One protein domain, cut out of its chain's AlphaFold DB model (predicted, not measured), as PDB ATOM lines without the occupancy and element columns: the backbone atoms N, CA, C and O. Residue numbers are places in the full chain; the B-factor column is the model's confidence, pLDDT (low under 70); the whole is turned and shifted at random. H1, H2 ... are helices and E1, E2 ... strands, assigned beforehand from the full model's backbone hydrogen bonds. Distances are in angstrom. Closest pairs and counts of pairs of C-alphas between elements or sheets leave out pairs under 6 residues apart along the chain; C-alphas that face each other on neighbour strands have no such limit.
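AT A GLANCE: This is residues 10 to 98 of the 122 residues of an uncharacterized protein of Salegentibacter salegens (UniProt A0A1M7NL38). Picture a twisted, curled sheet of four strands with the long helix H2 packed slantwise over E1 and E4, while the shorter helix H1 runs along the edge strand E3 and meets H2 near H1's end. The 89 printed residues run E1, E2, E3, H1, E4, H2, of mixed class; the mixed sheet's order is E3, E2, E1, E4. The whole is compact, with a radius of gyration of the C-alphas of 13.4 A, yet elongated in outline, 45 by 26 by 21 A.

IN THESE COORDINATES: Find C-alpha 10 at (-44.574, -39.410, -10.370), where E1 begins; it runs 23.1 A to residue 17. E2 is residues 22 to 26, 13.2 A; E3 is 32 to 35, 10.0 A. H1, residues 41 to 55, covers 20.9 A, and E4, 60 to 65, 15.8 A. H2, residues 71 to 96, runs 38.0 A to C-alpha 96 at (-44.817, -59.654, -20.560).

HOW THE PARTS SIT: E1, E2 and E3 form a meander, each strand the antiparallel neighbour of the one before; look for N 14 and O 25 at 2.9 A, and N 24 and O 34 at 2.8 A. E4 is parallel to E1, with N 11 and O 61 at 2.8 A. E3, H1 and E4 make a split strand-helix-strand unit, two strands running the same way with E2 and E1 between them, its crossover right-handed. H2 is on the sheet at a height of 7.2 A; its closest C-alphas to E4 are Asn 84 and Glu 61, 5.3 A. H1 is on the sheet at 8.9 A, C-alphas 47 and 32 being closest at 6.2 A. H1, with residues 52 to 55 alone, only just touches H2, with 3 pairs of C-alphas within 8 A, the closest Leu 55 and Phe 91 at 6.3 A. In both helices every O i to N i+4 pair is within hydrogen-bond range.

THE WHOLE: The C-alphas farthest apart, Asp 19 and Glu 98, stand 45.6 A from each other. The printed part has no cut, the five links are tight, and no printed residue is under 70 in pLDDT.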
ATOM      1  N   THR A  10     -45.691 -39.841 -11.223       95.56
ATOM      2  CA  THR A  10     -44.574 -39.410 -10.370       95.56
ATOM      3  C   THR A  10     -45.046 -39.315  -8.922       95.56
ATOM      4  O   THR A  10     -45.909 -38.500  -8.583       95.56
ATOM      5  N   LYS A  11     -44.467 -40.147  -8.059       96.44
ATOM      6  CA  LYS A  11     -44.671 -40.141  -6.608       96.44
ATOM      7  C   LYS A  11     -43.509 -39.438  -5.915       96.44
ATOM      8  O   LYS A  11     -42.436 -39.251  -6.481       96.44
ATOM      9  N   LYS A  12     -43.714 -39.033  -4.666       97.56
ATOM     10  CA  LYS A  12     -42.729 -38.244  -3.917       97.56
ATOM     11  C   LYS A  12     -41.883 -39.120  -3.012       97.56
ATOM     12  O   LYS A  12     -42.359 -40.107  -2.455       97.56
ATOM     13  N   ALA A  13     -40.644 -38.708  -2.804       97.44
ATOM     14  CA  ALA A  13     -39.774 -39.241  -1.773       97.44
ATOM     15  C   ALA A  13     -39.162 -38.104  -0.951       97.44
ATOM     16  O   ALA A  13     -38.887 -37.030  -1.478       97.44
ATOM     17  N   LYS A  14     -38.948 -38.324   0.348       97.44
ATOM     18  CA  LYS A  14     -38.432 -37.307   1.281       97.44
ATOM     19  C   LYS A  14     -37.352 -37.876   2.182       97.44
ATOM     20  O   LYS A  14     -37.411 -39.042   2.567       97.44
ATOM     21  N   ILE A  15     -36.404 -37.037   2.593       96.69
ATOM     22  CA  ILE A  15     -35.352 -37.428   3.537       96.69
ATOM     23  C   ILE A  15     -35.647 -36.842   4.913       96.69
ATOM     24  O   ILE A  15     -35.653 -35.627   5.110       96.69
ATOM     25  N   THR A  16     -35.809 -37.716   5.902       95.31
ATOM     26  CA  THR A  16     -35.874 -37.325   7.312       95.31
ATOM     27  C   THR A  16     -34.528 -37.588   7.969       95.31
ATOM     28  O   THR A  16     -34.073 -38.728   8.040       95.31
ATOM     29  N   ARG A  17     -33.889 -36.528   8.467       92.81
ATOM     30  CA  ARG A  17     -32.575 -36.581   9.120       92.81
ATOM     31  C   ARG A  17     -32.743 -36.372  10.624       92.81
ATOM     32  O   ARG A  17     -33.299 -35.352  11.029       92.81
ATOM     33  N   SER A  18     -32.258 -37.302  11.441       90.94
ATOM     34  CA  SER A  18     -32.142 -37.148  12.895       90.94
ATOM     35  C   SER A  18     -30.728 -37.490  13.373       90.94
ATOM     36  O   SER A  18     -29.917 -38.001  12.601       90.94
ATOM     37  N   ASP A  19     -30.431 -37.206  14.644       85.12
ATOM     38  CA  ASP A  19     -29.113 -37.471  15.240       85.12
ATOM     39  C   ASP A  19     -28.746 -38.967  15.219       85.12
ATOM     40  O   ASP A  19     -27.574 -39.316  15.088       85.12
ATOM     41  N   ASP A  20     -29.751 -39.843  15.303       87.31
ATOM     42  CA  ASP A  20     -29.560 -41.293  15.411       87.31
ATOM     43  C   ASP A  20     -29.678 -42.021  14.065       87.31
ATOM     44  O   ASP A  20     -29.078 -43.081  13.881       87.31
ATOM     45  N   LYS A  21     -30.477 -41.496  13.124       91.31
ATOM     46  CA  LYS A  21     -30.738 -42.158  11.841       91.31
ATOM     47  C   LYS A  21     -31.153 -41.194  10.739       91.31
ATOM     48  O   LYS A  21     -31.728 -40.137  10.978       91.31
ATOM     49  N   THR A  22     -30.922 -41.614   9.500       93.25
ATOM     50  CA  THR A  22     -31.494 -40.960   8.316       93.25
ATOM     51  C   THR A  22     -32.435 -41.918   7.605       93.25
ATOM     52  O   THR A  22     -32.094 -43.081   7.396       93.25
ATOM     53  N   ILE A  23     -33.626 -41.434   7.257       94.25
ATOM     54  CA  ILE A  23     -34.701 -42.214   6.644       94.25
ATOM     55  C   ILE A  23     -35.048 -41.603   5.290       94.25
ATOM     56  O   ILE A  23     -35.310 -40.404   5.210       94.25
ATOM     57  N   LEU A  24     -35.097 -42.438   4.260       94.69
ATOM     58  CA  LEU A  24     -35.746 -42.149   2.990       94.69
ATOM     59  C   LEU A  24     -37.196 -42.645   3.068       94.69
ATOM     60  O   LEU A  24     -37.440 -43.842   3.228       94.69
ATOM     61  N   LEU A  25     -38.141 -41.716   3.004       95.44
ATOM     62  CA  LEU A  25     -39.578 -41.968   2.999       95.44
ATOM     63  C   LEU A  25     -40.073 -41.968   1.553       95.44
ATOM     64  O   LEU A  25     -39.919 -40.957   0.874       95.44
ATOM     65  N   LEU A  26     -40.678 -43.063   1.103       95.38
ATOM     66  CA  LEU A  26     -41.348 -43.165  -0.193       95.38
ATOM     67  C   LEU A  26     -42.857 -42.990   0.020       95.38
ATOM     68  O   LEU A  26     -43.458 -43.755   0.784       95.38
ATOM     69  N   GLU A  27     -43.456 -41.984  -0.619       94.69
ATOM     70  CA  GLU A  27     -44.879 -41.666  -0.472       94.69
ATOM     71  C   GLU A  27     -45.733 -42.563  -1.375       94.69
ATOM     72  O   GLU A  27     -45.705 -42.466  -2.602       94.69
ATOM     73  N   LEU A  28     -46.492 -43.450  -0.736       90.75
ATOM     74  CA  LEU A  28     -47.403 -44.428  -1.335       90.75
ATOM     75  C   LEU A  28     -48.691 -44.459  -0.498       90.75
ATOM     76  O   LEU A  28     -48.746 -43.849   0.570       90.75
ATOM     77  N   ASP A  29     -49.705 -45.219  -0.927       85.94
ATOM     78  CA  ASP A  29     -50.901 -45.465  -0.102       85.94
ATOM     79  C   ASP A  29     -50.518 -46.003   1.288       85.94
ATOM     80  O   ASP A  29     -51.055 -45.584   2.315       85.94
ATOM     81  N   GLU A  30     -49.527 -46.897   1.318       86.94
ATOM     82  CA  GLU A  30     -48.806 -47.271   2.525       86.94
ATOM     83  C   GLU A  30     -47.340 -46.848   2.390       86.94
ATOM     84  O   GLU A  30     -46.546 -47.510   1.719       86.94
ATOM     85  N   ASN A  31     -46.986 -45.738   3.042       89.75
ATOM     86  CA  ASN A  31     -45.629 -45.198   3.022       89.75
ATOM     87  C   ASN A  31     -44.569 -46.253   3.368       89.75
ATOM     88  O   ASN A  31     -44.726 -47.047   4.304       89.75
ATOM     89  N   LEU A  32     -43.449 -46.205   2.646       90.94
ATOM     90  CA  LEU A  32     -42.291 -47.059   2.895       90.94
ATOM     91  C   LEU A  32     -41.150 -46.246   3.484       90.94
ATOM     92  O   LEU A  32     -40.804 -45.183   2.979       90.94
ATOM     93  N   GLU A  33     -40.533 -46.781   4.531       91.38
ATOM     94  CA  GLU A  33     -39.366 -46.184   5.168       91.38
ATOM     95  C   GLU A  33     -38.131 -47.048   4.925       91.38
ATOM     96  O   GLU A  33     -38.107 -48.242   5.242       91.38
ATOM     97  N   ILE A  34     -37.080 -46.423   4.406       88.81
ATOM     98  CA  ILE A  34     -35.768 -47.034   4.223       88.81
ATOM     99  C   ILE A  34     -34.788 -46.294   5.124       88.81
ATOM    100  O   ILE A  34     -34.522 -45.108   4.938       88.81
ATOM    101  N   VAL A  35     -34.243 -46.986   6.123       90.06
ATOM    102  CA  VAL A  35     -33.229 -46.409   7.012       90.06
ATOM    103  C   VAL A  35     -31.875 -46.472   6.311       90.06
ATOM    104  O   VAL A  35     -31.268 -47.531   6.222       90.06
ATOM    105  N   VAL A  36     -31.399 -45.331   5.815       87.12
ATOM    106  CA  VAL A  36     -30.177 -45.213   4.992       87.12
ATOM    107  C   VAL A  36     -28.908 -45.479   5.809       87.12
ATOM    108  O   VAL A  36     -27.881 -45.890   5.279       87.12
ATOM    109  N   THR A  37     -28.966 -45.239   7.117       86.56
ATOM    110  CA  THR A  37     -27.835 -45.401   8.044       86.56
ATOM    111  C   THR A  37     -27.713 -46.805   8.635       86.56
ATOM    112  O   THR A  37     -26.790 -47.051   9.410       86.56
ATOM    113  N   GLU A  38     -28.625 -47.718   8.304       85.25
ATOM    114  CA  GLU A  38     -28.631 -49.089   8.814       85.25
ATOM    115  C   GLU A  38     -28.520 -50.092   7.665       85.25
ATOM    116  O   GLU A  38     -29.262 -50.028   6.688       85.25
ATOM    117  N   ASP A  39     -27.636 -51.079   7.812       77.69
ATOM    118  CA  ASP A  39     -27.599 -52.234   6.914       77.69
ATOM    119  C   ASP A  39     -28.640 -53.268   7.371       77.69
ATOM    120  O   ASP A  39     -28.353 -54.183   8.149       77.69
ATOM    121  N   ASN A  40     -29.894 -53.063   6.957       77.69
ATOM    122  CA  ASN A  40     -31.009 -53.948   7.289       77.69
ATOM    123  C   ASN A  40     -31.655 -54.551   6.026       77.69
ATOM    124  O   ASN A  40     -32.644 -54.017   5.507       77.69
ATOM    125  N   PRO A  41     -31.169 -55.712   5.553       76.44
ATOM    126  CA  PRO A  41     -31.663 -56.331   4.323       76.44
ATOM    127  C   PRO A  41     -33.133 -56.783   4.404       76.44
ATOM    128  O   PRO A  41     -33.812 -56.868   3.379       76.44
ATOM    129  N   ASN A  42     -33.664 -57.046   5.606       77.94
ATOM    130  CA  ASN A  42     -35.064 -57.450   5.775       77.94
ATOM    131  C   ASN A  42     -36.036 -56.297   5.487       77.94
ATOM    132  O   ASN A  42     -37.110 -56.528   4.919       77.94
ATOM    133  N   ASN A  43     -35.653 -55.067   5.838       75.31
ATOM    134  CA  ASN A  43     -36.453 -53.876   5.551       75.31
ATOM    135  C   ASN A  43     -36.523 -53.630   4.042       75.31
ATOM    136  O   ASN A  43     -37.610 -53.422   3.511       75.31
ATOM    137  N   ILE A  44     -35.392 -53.773   3.344       79.19
ATOM    138  CA  ILE A  44     -35.322 -53.630   1.883       79.19
ATOM    139  C   ILE A  44     -36.211 -54.661   1.186       79.19
ATOM    140  O   ILE A  44     -37.013 -54.309   0.325       79.19
ATOM    141  N   LYS A  45     -36.141 -55.933   1.601       82.06
ATOM    142  CA  LYS A  45     -36.988 -56.988   1.028       82.06
ATOM    143  C   LYS A  45     -38.480 -56.708   1.227       82.06
ATOM    144  O   LYS A  45     -39.281 -56.933   0.323       82.06
ATOM    145  N   THR A  46     -38.853 -56.230   2.412       82.94
ATOM    146  CA  THR A  46     -40.246 -55.881   2.715       82.94
ATOM    147  C   THR A  46     -40.720 -54.706   1.862       82.94
ATOM    148  O   THR A  46     -41.817 -54.772   1.311       82.94
ATOM    149  N   ALA A  47     -39.889 -53.672   1.708       84.69
ATOM    150  CA  ALA A  47     -40.186 -52.526   0.857       84.69
ATOM    151  C   ALA A  47     -40.374 -52.946  -0.609       84.69
ATOM    152  O   ALA A  47     -41.376 -52.590  -1.221       84.69
ATOM    153  N   PHE A  48     -39.483 -53.787  -1.139       85.69
ATOM    154  CA  PHE A  48     -39.561 -54.249  -2.526       85.69
ATOM    155  C   PHE A  48     -40.834 -55.055  -2.820       85.69
ATOM    156  O   PHE A  48     -41.491 -54.823  -3.829       85.69
ATOM    157  N   ASN A  49     -41.246 -55.951  -1.915       89.38
ATOM    158  CA  ASN A  49     -42.499 -56.696  -2.083       89.38
ATOM    159  C   ASN A  49     -43.717 -55.768  -2.178       89.38
ATOM    160  O   ASN A  49     -44.639 -56.041  -2.945       89.38
ATOM    161  N   LYS A  50     -43.730 -54.685  -1.396       91.50
ATOM    162  CA  LYS A  50     -44.808 -53.693  -1.438       91.50
ATOM    163  C   LYS A  50     -44.775 -52.891  -2.738       91.50
ATOM    164  O   LYS A  50     -45.822 -52.704  -3.343       91.50
ATOM    165  N   LEU A  51     -43.587 -52.515  -3.217       93.69
ATOM    166  CA  LEU A  51     -43.428 -51.855  -4.517       93.69
ATOM    167  C   LEU A  51     -43.944 -52.716  -5.672       93.69
ATOM    168  O   LEU A  51     -44.665 -52.197  -6.512       93.69
ATOM    169  N   ILE A  52     -43.657 -54.024  -5.687       92.88
ATOM    170  CA  ILE A  52     -44.199 -54.930  -6.716       92.88
ATOM    171  C   ILE A  52     -45.730 -54.911  -6.699       92.88
ATOM    172  O   ILE A  52     -46.343 -54.809  -7.756       92.88
ATOM    173  N   ILE A  53     -46.355 -55.002  -5.519       93.12
ATOM    174  CA  ILE A  53     -47.822 -54.985  -5.396       93.12
ATOM    175  C   ILE A  53     -48.408 -53.691  -5.971       93.12
ATOM    176  O   ILE A  53     -49.434 -53.741  -6.645       93.12
ATOM    177  N   GLU A  54     -47.758 -52.550  -5.740       93.06
ATOM    178  CA  GLU A  54     -48.181 -51.276  -6.324       93.06
ATOM    179  C   GLU A  54     -47.926 -51.217  -7.839       93.06
ATOM    180  O   GLU A  54     -48.806 -50.780  -8.576       93.06
ATOM    181  N   LEU A  55     -46.791 -51.729  -8.329       93.81
ATOM    182  CA  LEU A  55     -46.461 -51.755  -9.761       93.81
ATOM    183  C   LEU A  55     -47.458 -52.575 -10.582       93.81
ATOM    184  O   LEU A  55     -47.729 -52.231 -11.731       93.81
ATOM    185  N   LYS A  56     -48.064 -53.617  -9.999       94.31
ATOM    186  CA  LYS A  56     -49.142 -54.364 -10.668       94.31
ATOM    187  C   LYS A  56     -50.322 -53.463 -11.051       94.31
ATOM    188  O   LYS A  56     -51.004 -53.772 -12.021       94.31
ATOM    189  N   LYS A  57     -50.560 -52.362 -10.329       92.75
ATOM    190  CA  LYS A  57     -51.675 -51.431 -10.574       92.75
ATOM    191  C   LYS A  57     -51.334 -50.336 -11.592       92.75
ATOM    192  O   LYS A  57     -52.240 -49.689 -12.110       92.75
ATOM    193  N   GLY A  58     -50.050 -50.104 -11.863       92.88
ATOM    194  CA  GLY A  58     -49.590 -49.067 -12.784       92.88
ATOM    195  C   GLY A  58     -48.108 -48.739 -12.619       92.88
ATOM    196  O   GLY A  58     -47.522 -48.966 -11.563       92.88
ATOM    197  N   LEU A  59     -47.503 -48.190 -13.676       94.50
ATOM    198  CA  LEU A  59     -46.108 -47.756 -13.662       94.50
ATOM    199  C   LEU A  59     -45.975 -46.394 -12.969       94.50
ATOM    200  O   LEU A  59     -46.703 -45.449 -13.284       94.50
ATOM    201  N   PHE A  60     -45.007 -46.285 -12.066       95.25
ATOM    202  CA  PHE A  60     -44.682 -45.045 -11.377       95.25
ATOM    203  C   PHE A  60     -43.182 -44.933 -11.102       95.25
ATOM    204  O   PHE A  60     -42.452 -45.925 -11.118       95.25
ATOM    205  N   GLU A  61     -42.746 -43.719 -10.798       96.38
ATOM    206  CA  GLU A  61     -41.397 -43.410 -10.335       96.38
ATOM    207  C   GLU A  61     -41.437 -42.529  -9.084       96.38
ATOM    208  O   GLU A  61     -42.475 -41.959  -8.745       96.38
ATOM    209  N   PHE A  62     -40.299 -42.395  -8.408       97.00
ATOM    210  CA  PHE A  62     -40.139 -41.460  -7.300       97.00
ATOM    211  C   PHE A  62     -39.258 -40.271  -7.672       97.00
ATOM    212  O   PHE A  62     -38.156 -40.448  -8.191       97.00
ATOM    213  N   GLU A  63     -39.694 -39.077  -7.288       97.12
ATOM    214  CA  GLU A  63     -38.897 -37.854  -7.308       97.12
ATOM    215  C   GLU A  63     -38.513 -37.448  -5.879       97.12
ATOM    216  O   GLU A  63     -39.348 -37.434  -4.968       97.12
ATOM    217  N   LEU A  64     -37.234 -37.125  -5.669       97.56
ATOM    218  CA  LEU A  64     -36.726 -36.692  -4.370       97.56
ATOM    219  C   LEU A  64     -37.077 -35.224  -4.108       97.56
ATOM    220  O   LEU A  64     -36.519 -34.323  -4.728       97.56
ATOM    221  N   GLU A  65     -37.926 -34.976  -3.117       96.88
ATOM    222  CA  GLU A  65     -38.157 -33.648  -2.555       96.88
ATOM    223  C   GLU A  65     -37.211 -33.414  -1.376       96.88
ATOM    224  O   GLU A  65     -37.486 -33.799  -0.234       96.88
ATOM    225  N   ASP A  66     -36.083 -32.771  -1.655       95.12
ATOM    226  CA  ASP A  66     -35.114 -32.399  -0.635       95.12
ATOM    227  C   ASP A  66     -34.338 -31.141  -1.047       95.12
ATOM    228  O   ASP A  66     -33.819 -31.047  -2.157       95.12
ATOM    229  N   ASP A  67     -34.270 -30.154  -0.155       92.25
ATOM    230  CA  ASP A  67     -33.665 -28.840  -0.410       92.25
ATOM    231  C   ASP A  67     -32.205 -28.745   0.060       92.25
ATOM    232  O   ASP A  67     -31.541 -27.715  -0.107       92.25
ATOM    233  N   LYS A  68     -31.693 -29.823   0.658       94.69
ATOM    234  CA  LYS A  68     -30.407 -29.843   1.335       94.69
ATOM    235  C   LYS A  68     -29.387 -30.654   0.546       94.69
ATOM    236  O   LYS A  68     -29.396 -31.875   0.586       94.69
ATOM    237  N   ASP A  69     -28.439 -29.971  -0.086       93.44
ATOM    238  CA  ASP A  69     -27.314 -30.609  -0.779       93.44
ATOM    239  C   ASP A  69     -26.281 -31.149   0.231       93.44
ATOM    240  O   ASP A  69     -25.325 -30.471   0.624       93.44
ATOM    241  N   ASP A  70     -26.533 -32.356   0.743       94.88
ATOM    242  CA  ASP A  70     -25.637 -33.088   1.633       94.88
ATOM    243  C   ASP A  70     -25.353 -34.517   1.146       94.88
ATOM    244  O   ASP A  70     -25.835 -34.979   0.111       94.88
ATOM    245  N   LEU A  71     -24.510 -35.241   1.888       94.06
ATOM    246  CA  LEU A  71     -24.168 -36.626   1.562       94.06
ATOM    247  C   LEU A  71     -25.421 -37.509   1.452       94.06
ATOM    248  O   LEU A  71     -25.486 -38.370   0.582       94.06
ATOM    249  N   TYR A  72     -26.416 -37.290   2.315       94.94
ATOM    250  CA  TYR A  72     -27.638 -38.090   2.309       94.94
ATOM    251  C   TYR A  72     -28.505 -37.791   1.091       94.94
ATOM    252  O   TYR A  72     -29.058 -38.729   0.526       94.94
ATOM    253  N   ASN A  73     -28.574 -36.532   0.655       96.19
ATOM    254  CA  ASN A  73     -29.225 -36.164  -0.600       96.19
ATOM    255  C   ASN A  73     -28.606 -36.892  -1.796       96.19
ATOM    256  O   ASN A  73     -29.326 -37.541  -2.554       96.19
ATOM    257  N   ASN A  74     -27.276 -36.860  -1.912       95.12
ATOM    258  CA  ASN A  74     -26.562 -37.527  -3.000       95.12
ATOM    259  C   ASN A  74     -26.808 -39.047  -2.989       95.12
ATOM    260  O   ASN A  74     -27.175 -39.621  -4.012       95.12
ATOM    261  N   ILE A  75     -26.705 -39.685  -1.817       93.19
ATOM    262  CA  ILE A  75     -26.972 -41.124  -1.657       93.19
ATOM    263  C   ILE A  75     -28.421 -41.470  -2.023       93.19
ATOM    264  O   ILE A  75     -28.655 -42.425  -2.760       93.19
ATOM    265  N   CYS A  76     -29.404 -40.719  -1.519       95.19
ATOM    266  CA  CYS A  76     -30.813 -41.000  -1.793       95.19
ATOM    267  C   CYS A  76     -31.164 -40.751  -3.263       95.19
ATOM    268  O   CYS A  76     -31.932 -41.518  -3.832       95.19
ATOM    269  N   SER A  77     -30.575 -39.731  -3.891       96.25
ATOM    270  CA  SER A  77     -30.755 -39.460  -5.321       96.25
ATOM    271  C   SER A  77     -30.246 -40.621  -6.174       96.25
ATOM    272  O   SER A  77     -30.955 -41.103  -7.054       96.25
ATOM    273  N   GLU A  78     -29.042 -41.128  -5.894       94.81
ATOM    274  CA  GLU A  78     -28.505 -42.309  -6.583       94.81
ATOM    275  C   GLU A  78     -29.359 -43.557  -6.339       94.81
ATOM    276  O   GLU A  78     -29.648 -44.298  -7.281       94.81
ATOM    277  N   TYR A  79     -29.797 -43.763  -5.095       92.06
ATOM    278  CA  TYR A  79     -30.660 -44.880  -4.728       92.06
ATOM    279  C   TYR A  79     -31.985 -44.854  -5.498       92.06
ATOM    280  O   TYR A  79     -32.383 -45.870  -6.064       92.06
ATOM    281  N   LEU A  80     -32.653 -43.697  -5.567       95.31
ATOM    282  CA  LEU A  80     -33.918 -43.546  -6.287       95.31
ATOM    283  C   LEU A  80     -33.750 -43.701  -7.797       95.31
ATOM    284  O   LEU A  80     -34.576 -44.354  -8.423       95.31
ATOM    285  N   ASN A  81     -32.664 -43.190  -8.379       96.06
ATOM    286  CA  ASN A  81     -32.381 -43.383  -9.804       96.06
ATOM    287  C   ASN A  81     -32.242 -44.870 -10.166       96.06
ATOM    288  O   ASN A  81     -32.770 -45.320 -11.188       96.06
ATOM    289  N   GLN A  82     -31.552 -45.642  -9.320       94.00
ATOM    290  CA  GLN A  82     -31.446 -47.094  -9.484       94.00
ATOM    291  C   GLN A  82     -32.809 -47.760  -9.292       94.00
ATOM    292  O   GLN A  82     -33.234 -48.523 -10.153       94.00
ATOM    293  N   LEU A  83     -33.519 -47.421  -8.213       93.94
ATOM    294  CA  LEU A  83     -34.833 -47.980  -7.915       93.94
ATOM    295  C   LEU A  83     -35.824 -47.752  -9.065       93.94
ATOM    296  O   LEU A  83     -36.447 -48.707  -9.511       93.94
ATOM    297  N   ASN A  84     -35.940 -46.525  -9.573       95.44
ATOM    298  CA  ASN A  84     -36.840 -46.185 -10.676       95.44
ATOM    299  C   ASN A  84     -36.505 -46.981 -11.946       95.44
ATOM    300  O   ASN A  84     -37.407 -47.503 -12.595       95.44
ATOM    301  N   SER A  85     -35.216 -47.140 -12.264       95.12
ATOM    302  CA  SER A  85     -34.785 -47.940 -13.420       95.12
ATOM    303  C   SER A  85     -35.178 -49.414 -13.270       95.12
ATOM    304  O   SER A  85     -35.723 -50.005 -14.198       95.12
ATOM    305  N   GLU A  86     -34.957 -49.994 -12.088       94.50
ATOM    306  CA  GLU A  86     -35.336 -51.380 -11.791       94.50
ATOM    307  C   GLU A  86     -36.861 -51.569 -11.796       94.50
ATOM    308  O   GLU A  86     -37.358 -52.567 -12.308       94.50
ATOM    309  N   MET A  87     -37.627 -50.603 -11.276       95.06
ATOM    310  CA  MET A  87     -39.092 -50.656 -11.284       95.06
ATOM    311  C   MET A  87     -39.664 -50.669 -12.704       95.06
ATOM    312  O   MET A  87     -40.619 -51.404 -12.952       95.06
ATOM    313  N   ILE A  88     -39.068 -49.921 -13.640       95.12
ATOM    314  CA  ILE A  88     -39.453 -49.963 -15.058       95.12
ATOM    315  C   ILE A  88     -39.226 -51.368 -15.623       95.12
ATOM    316  O   ILE A  88     -40.150 -51.945 -16.191       95.12
ATOM    317  N   SER A  89     -38.039 -51.951 -15.422       95.38
ATOM    318  CA  SER A  89     -37.741 -53.306 -15.907       95.38
ATOM    319  C   SER A  89     -38.657 -54.365 -15.288       95.38
ATOM    320  O   SER A  89     -39.169 -55.226 -15.997       95.38
ATOM    321  N   VAL A  90     -38.932 -54.279 -13.984       95.31
ATOM    322  CA  VAL A  90     -39.873 -55.185 -13.305       95.31
ATOM    323  C   VAL A  90     -41.291 -55.020 -13.850       95.31
ATOM    324  O   VAL A  90     -41.992 -56.012 -14.029       95.31
ATOM    325  N   PHE A  91     -41.734 -53.793 -14.129       95.56
ATOM    326  CA  PHE A  91     -43.050 -53.551 -14.716       95.56
ATOM    327  C   PHE A  91     -43.170 -54.130 -16.131       95.56
ATOM    328  O   PHE A  91     -44.190 -54.742 -16.441       95.56
ATOM    329  N   GLU A  92     -42.136 -53.986 -16.966       95.19
ATOM    330  CA  GLU A  92     -42.074 -54.616 -18.294       95.19
ATOM    331  C   GLU A  92     -42.173 -56.147 -18.190       95.19
ATOM    332  O   GLU A  92     -42.952 -56.762 -18.914       95.19
ATOM    333  N   GLU A  93     -41.480 -56.771 -17.229       96.88
ATOM    334  CA  GLU A  93     -41.623 -58.211 -16.976       96.88
ATOM    335  C   GLU A  93     -43.047 -58.582 -16.524       96.88
ATOM    336  O   GLU A  93     -43.615 -59.567 -16.995       96.88
ATOM    337  N   LEU A  94     -43.653 -57.805 -15.620       95.75
ATOM    338  CA  LEU A  94     -45.030 -58.045 -15.177       95.75
ATOM    339  C   LEU A  94     -46.026 -57.947 -16.341       95.75
ATOM    340  O   LEU A  94     -46.977 -58.728 -16.382       95.75
ATOM    341  N   GLU A  95     -45.814 -57.021 -17.275       95.00
ATOM    342  CA  GLU A  95     -46.598 -56.922 -18.507       95.00
ATOM    343  C   GLU A  95     -46.409 -58.151 -19.400       95.00
ATOM    344  O   GLU A  95     -47.399 -58.781 -19.778       95.00
ATOM    345  N   ASP A  96     -45.160 -58.524 -19.688       96.50
ATOM    346  CA  ASP A  96     -44.817 -59.654 -20.560       96.50
ATOM    347  C   ASP A  96     -45.393 -60.986 -20.051       96.50
ATOM    348  O   ASP A  96     -45.728 -61.874 -20.842       96.50
ATOM    349  N   TYR A  97     -45.520 -61.135 -18.730       96.88
ATOM    350  CA  TYR A  97     -46.103 -62.312 -18.083       96.88
ATOM    351  C   TYR A  97     -47.611 -62.205 -17.797       96.88
ATOM    352  O   TYR A  97     -48.154 -63.105 -17.153       96.88
ATOM    353  N   GLU A  98     -48.291 -61.150 -18.261       95.00
ATOM    354  CA  GLU A  98     -49.726 -60.900 -18.023       95.00
ATOM    355  C   GLU A  98     -50.091 -60.876 -16.523       95.00
ATOM    356  O   GLU A  98     -51.138 -61.363 -16.092       95.00
TER     357      GLU A  98